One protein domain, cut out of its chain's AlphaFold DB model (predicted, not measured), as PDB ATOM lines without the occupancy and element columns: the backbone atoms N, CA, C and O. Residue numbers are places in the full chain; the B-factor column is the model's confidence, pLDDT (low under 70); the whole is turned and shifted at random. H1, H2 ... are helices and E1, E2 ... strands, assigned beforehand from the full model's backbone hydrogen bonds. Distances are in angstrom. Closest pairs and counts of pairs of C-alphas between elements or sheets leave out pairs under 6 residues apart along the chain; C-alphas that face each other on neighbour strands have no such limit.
ATOM      1  N   GLN A  14     130.169 221.869 156.717       83.50
ATOM      2  CA  GLN A  14     130.205 220.469 156.283       83.50
ATOM      3  C   GLN A  14     129.212 220.186 155.153       83.50
ATOM      4  O   GLN A  14     129.535 219.454 154.216       83.50
ATOM      5  N   GLN A  15     128.014 220.768 155.227       83.50
ATOM      6  CA  GLN A  15     127.013 220.633 154.174       83.50
ATOM      7  C   GLN A  15     127.475 221.334 152.890       83.50
ATOM      8  O   GLN A  15     127.389 220.745 151.815       83.50
ATOM      9  N   ALA A  16     128.068 222.523 153.006       80.50
ATOM     10  CA  ALA A  16     128.612 223.250 151.865       80.50
ATOM     11  C   ALA A  16     129.772 222.511 151.179       80.50
ATOM     12  O   ALA A  16     129.818 222.434 149.950       80.50
ATOM     13  N   LEU A  17     130.674 221.901 151.960       82.50
ATOM     14  CA  LEU A  17     131.750 221.063 151.427       82.50
ATOM     15  C   LEU A  17     131.195 219.847 150.675       82.50
ATOM     16  O   LEU A  17     131.703 219.494 149.610       82.50
ATOM     17  N   ARG A  18     130.147 219.207 151.203       85.94
ATOM     18  CA  ARG A  18     129.527 218.046 150.554       85.94
ATOM     19  C   ARG A  18     128.932 218.409 149.195       85.94
ATOM     20  O   ARG A  18     129.258 217.757 148.206       85.94
ATOM     21  N   GLU A  19     128.148 219.482 149.145       83.44
ATOM     22  CA  GLU A  19     127.568 220.014 147.905       83.44
ATOM     23  C   GLU A  19     128.651 220.380 146.879       83.44
ATOM     24  O   GLU A  19     128.537 220.056 145.696       83.44
ATOM     25  N   HIS A  20     129.743 221.006 147.331       81.44
ATOM     26  CA  HIS A  20     130.876 221.352 146.474       81.44
ATOM     27  C   HIS A  20     131.504 220.108 145.821       81.44
ATOM     28  O   HIS A  20     131.710 220.077 144.605       81.44
ATOM     29  N   LEU A  21     131.774 219.063 146.610       84.25
ATOM     30  CA  LEU A  21     132.383 217.824 146.119       84.25
ATOM     31  C   LEU A  21     131.464 217.053 145.162       84.25
ATOM     32  O   LEU A  21     131.942 216.516 144.160       84.25
ATOM     33  N   ASP A  22     130.161 217.000 145.433       86.44
ATOM     34  CA  ASP A  22     129.212 216.300 144.561       86.44
ATOM     35  C   ASP A  22     129.062 217.005 143.204       86.44
ATOM     36  O   ASP A  22     129.017 216.348 142.160       86.44
ATOM     37  N   ARG A  23     129.121 218.340 143.176       79.44
ATOM     38  CA  ARG A  23     129.144 219.118 141.924       79.44
ATOM     39  C   ARG A  23     130.448 218.974 141.157       79.44
ATOM     40  O   ARG A  23     130.409 218.868 139.931       79.44
ATOM     41  N   ALA A  24     131.581 218.914 141.859       83.06
ATOM     42  CA  ALA A  24     132.873 218.618 141.245       83.06
ATOM     43  C   ALA A  24     132.836 217.269 140.515       83.06
ATOM     44  O   ALA A  24     133.245 217.174 139.357       83.06
ATOM     45  N   ARG A  25     132.256 216.246 141.153       84.19
ATOM     46  CA  ARG A  25     132.044 214.919 140.548       84.19
ATOM     47  C   ARG A  25     131.076 214.956 139.366       84.19
ATOM     48  O   ARG A  25     131.279 214.228 138.401       84.19
ATOM     49  N   ALA A  26     130.049 215.799 139.431       84.69
ATOM     50  CA  ALA A  26     129.088 215.997 138.349       84.69
ATOM     51  C   ALA A  26     129.606 216.904 137.210       84.69
ATOM     52  O   ALA A  26     128.877 217.132 136.247       84.69
ATOM     53  N   GLY A  27     130.829 217.445 137.307       81.69
ATOM     54  CA  GLY A  27     131.397 218.359 136.309       81.69
ATOM     55  C   GLY A  27     130.712 219.731 136.254       81.69
ATOM     56  O   GLY A  27     130.817 220.434 135.254       81.69
ATOM     57  N   GLN A  28     130.004 220.126 137.315       79.88
ATOM     58  CA  GLN A  28     129.230 221.369 137.380       79.88
ATOM     59  C   GLN A  28     130.089 222.551 137.854       79.88
ATOM     60  O   GLN A  28     129.814 223.179 138.877       79.88
ATOM     61  N   GLY A  29     131.165 222.831 137.120       77.75
ATOM     62  CA  GLY A  29     132.086 223.930 137.394       77.75
ATOM     63  C   GLY A  29     133.223 223.979 136.379       77.75
ATOM     64  O   GLY A  29     133.123 223.422 135.285       77.75
ATOM     65  N   ARG A  30     134.312 224.659 136.733       77.62
ATOM     66  CA  ARG A  30     135.503 224.801 135.891       77.62
ATOM     67  C   ARG A  30     136.677 224.058 136.508       77.62
ATOM     68  O   ARG A  30     136.995 224.241 137.682       77.62
ATOM     69  N   LEU A  31     137.325 223.234 135.693       77.38
ATOM     70  CA  LEU A  31     138.573 222.571 136.041       77.38
ATOM     71  C   LEU A  31     139.744 223.420 135.553       77.38
ATOM     72  O   LEU A  31     139.800 223.799 134.384       77.38
ATOM     73  N   TYR A  32     140.680 223.691 136.452       74.56
ATOM     74  CA  TYR A  32     141.926 224.383 136.167       74.56
ATOM     75  C   TYR A  32     143.071 223.381 136.303       74.56
ATOM     76  O   TYR A  32     143.411 223.011 137.435       74.56
ATOM     77  N   PRO A  33     143.655 222.926 135.182       75.81
ATOM     78  CA  PRO A  33     144.818 222.059 135.237       75.81
ATOM     79  C   PRO A  33     145.980 222.829 135.870       75.81
ATOM     80  O   PRO A  33     146.295 223.946 135.456       75.81
ATOM     81  N   GLN A  34     146.595 222.248 136.895       81.00
ATOM     82  CA  GLN A  34     147.787 222.790 137.535       81.00
ATOM     83  C   GLN A  34     149.044 222.114 136.974       81.00
ATOM     84  O   GLN A  34     148.996 220.948 136.571       81.00
ATOM     85  N   PRO A  35     150.188 222.818 136.971       76.19
ATOM     86  CA  PRO A  35     151.435 222.316 136.394       76.19
ATOM     87  C   PRO A  35     151.969 221.028 137.045       76.19
ATOM     88  O   PRO A  35     152.720 220.301 136.406       76.19
ATOM     89  N   GLU A  36     151.556 220.703 138.273       84.31
ATOM     90  CA  GLU A  36     152.001 219.509 139.013       84.31
ATOM     91  C   GLU A  36     151.046 218.304 138.878       84.31
ATOM     92  O   GLU A  36     151.129 217.345 139.640       84.31
ATOM     93  N   GLY A  37     150.119 218.336 137.913       73.19
ATOM     94  CA  GLY A  37     149.146 217.256 137.700       73.19
ATOM     95  C   GLY A  37     147.949 217.288 138.657       73.19
ATOM     96  O   GLY A  37     147.100 216.399 138.613       73.19
ATOM     97  N   GLU A  38     147.848 218.320 139.495       76.19
ATOM     98  CA  GLU A  38     146.649 218.601 140.280       76.19
ATOM     99  C   GLU A  38     145.567 219.226 139.388       76.19
ATOM    100  O   GLU A  38     145.837 220.095 138.559       76.19
ATOM    101  N   ASN A  39     144.317 218.809 139.570       69.19
ATOM    102  CA  ASN A  39     143.174 219.480 138.961       69.19
ATOM    103  C   ASN A  39     142.435 220.256 140.045       69.19
ATOM    104  O   ASN A  39     141.810 219.658 140.920       69.19
ATOM    105  N   LYS A  40     142.488 221.588 139.967       75.94
ATOM    106  CA  LYS A  40     141.693 222.445 140.850       75.94
ATOM    107  C   LYS A  40     140.303 222.608 140.270       75.94
ATOM    108  O   LYS A  40     140.151 222.934 139.095       75.94
ATOM    109  N   PHE A  41     139.292 222.398 141.098       77.50
ATOM    110  CA  PHE A  41     137.907 222.641 140.735       77.50
ATOM    111  C   PHE A  41     137.457 223.963 141.346       77.50
ATOM    112  O   PHE A  41     137.619 224.179 142.545       77.50
ATOM    113  N   ALA A  42     136.886 224.837 140.522       74.19
ATOM    114  CA  ALA A  42     136.130 225.979 141.008       74.19
ATOM    115  C   ALA A  42     134.680 225.840 140.559       74.19
ATOM    116  O   ALA A  42     134.395 225.499 139.408       74.19
ATOM    117  N   CYS A  43     133.763 226.137 141.467       74.00
ATOM    118  CA  CYS A  43     132.357 226.275 141.128       74.00
ATOM    119  C   CYS A  43     132.152 227.441 140.164       74.00
ATOM    120  O   CYS A  43     132.963 228.368 140.114       74.00
ATOM    121  N   ASP A  44     131.067 227.398 139.390       71.25
ATOM    122  CA  ASP A  44     130.655 228.597 138.669       71.25
ATOM    123  C   ASP A  44     130.254 229.667 139.690       71.25
ATOM    124  O   ASP A  44     129.426 229.419 140.573       71.25
ATOM    125  N   MET A  45     130.900 230.827 139.593       64.06
ATOM    126  CA  MET A  45     130.760 231.887 140.586       64.06
ATOM    127  C   MET A  45     129.435 232.632 140.423       64.06
ATOM    128  O   MET A  45     128.925 233.153 141.411       64.06
ATOM    129  N   GLY A  46     128.839 232.639 139.222       66.88
ATOM    130  CA  GLY A  46     127.625 233.418 138.947       66.88
ATOM    131  C   GLY A  46     127.739 234.853 139.483       66.88
ATOM    132  O   GLY A  46     128.775 235.493 139.309       66.88
ATOM    133  N   ASP A  47     126.703 235.314 140.187       63.56
ATOM    134  CA  ASP A  47     126.665 236.611 140.886       63.56
ATOM    135  C   ASP A  47     127.092 236.526 142.370       63.56
ATOM    136  O   ASP A  47     126.856 237.453 143.147       63.56
ATOM    137  N   SER A  48     127.691 235.410 142.798       66.75
ATOM    138  CA  SER A  48     128.116 235.216 144.187       66.75
ATOM    139  C   SER A  48     129.271 236.135 144.557       66.75
ATOM    140  O   SER A  48     130.279 236.204 143.844       66.75
ATOM    141  N   ARG A  49     129.188 236.756 145.738       63.62
ATOM    142  CA  ARG A  49     130.298 237.542 146.294       63.62
ATOM    143  C   ARG A  49     131.475 236.651 146.702       63.62
ATOM    144  O   ARG A  49     132.618 237.104 146.680       63.62
ATOM    145  N   TYR A  50     131.201 235.396 147.048       62.91
ATOM    146  CA  TYR A  50     132.172 234.463 147.628       62.91
ATOM    147  C   TYR A  50     132.583 233.339 146.668       62.91
ATOM    148  O   TYR A  50     133.209 232.360 147.070       62.91
ATOM    149  N   GLY A  51     132.249 233.481 145.385       63.31
ATOM    150  CA  GLY A  51     132.692 232.583 144.324       63.31
ATOM    151  C   GLY A  51     131.872 231.304 144.156       63.31
ATOM    152  O   GLY A  51     132.222 230.458 143.337       63.31
ATOM    153  N   CYS A  52     130.766 231.154 144.888       68.69
ATOM    154  CA  CYS A  52     129.753 230.145 144.603       68.69
ATOM    155  C   CYS A  52     128.412 230.541 145.238       68.69
ATOM    156  O   CYS A  52     128.372 230.883 146.412       68.69
ATOM    157  N   ALA A  53     127.296 230.467 144.501       67.44
ATOM    158  CA  ALA A  53     125.998 231.005 144.956       67.44
ATOM    159  C   ALA A  53     125.473 230.420 146.286       67.44
ATOM    160  O   ALA A  53     124.581 230.974 146.921       67.44
ATOM    161  N   TRP A  54     125.994 229.268 146.712       69.69
ATOM    162  CA  TRP A  54     125.666 228.652 147.997       69.69
ATOM    163  C   TRP A  54     126.712 228.916 149.084       69.69
ATOM    164  O   TRP A  54     126.399 228.739 150.257       69.69
ATOM    165  N   CYS A  55     127.910 229.384 148.716       70.31
ATOM    166  CA  CYS A  55     128.910 229.917 149.642       70.31
ATOM    167  C   CYS A  55     128.353 231.141 150.379       70.31
ATOM    168  O   CYS A  55     128.667 231.344 151.547       70.31
ATOM    169  N   ASP A  56     127.463 231.896 149.723       72.81
ATOM    170  CA  ASP A  56     126.728 233.017 150.319       72.81
ATOM    171  C   ASP A  56     125.794 232.594 151.470       72.81
ATOM    172  O   ASP A  56     125.398 233.432 152.271       72.81
TER     173      ASP A  56
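What this domain is: This is residues 14 to 56 of the 69 residues of an uncharacterized protein of Frankia sp. CcI6 (UniProt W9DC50). A hairpin of two antiparallel strands, E1 and E2, forms an arm whose turn, residues 34 to 38, makes one end of the long axis. At the other end of this hairpin one helix, H1, packs with its residues 20 to 25, mainly near E2, and a winding stretch with no named element, residues 44 to 56, follows E2. The printed part has 43 residues with one named helix and two named strands, in the order H1, E1, E2; the class is mixed, helices and strands. The whole is only just compact, close to loose, with a radius of gyration of the C-alphas of 10.9 A, and it is elongated, spanning 31 by 20 by 16 A.

Where its parts are: E1 is residues 29 to 33, 13.0 A from first to last C-alpha, and begins at C-alpha 29 (132.086, 223.930, 137.394). E2 is residues 39 to 43, also 13.0 A, and ends at C-alpha 43 (132.357, 226.275, 141.128). H1 is residues 14 to 25, 16.8 A, and begins at C-alpha 14 (130.205, 220.469, 156.283).

How they stand to each other: E1 and E2 are a hairpin, antiparallel at 156 degrees between their directions. C-alphas 31 and 41 face each other at 4.7 A. N 30 and O 42 are within hydrogen-bond range at 2.8 A, as are N 40 and O 32 at 3.0 A. H1 and E2 have 4 pairs of C-alphas within 8 A, the closest those of Ala 24 and Phe 41, 6.5 A apart. H1 and E1 have 1 such pair, the C-alphas of Arg 23 and Gly 29, 7.2 A apart. In H1 every O i to N i+4 pair is within hydrogen-bond range.

The domain as a whole: The two C-alphas farthest apart are those of Glu 36 and Asp 56, 30.8 A. The printed part has no cut, and the links H1 to E1 and E1 to E2 are tight. The mean pLDDT of the printed part is 75.8; residue 39 and residues 45 to 54 are under 70.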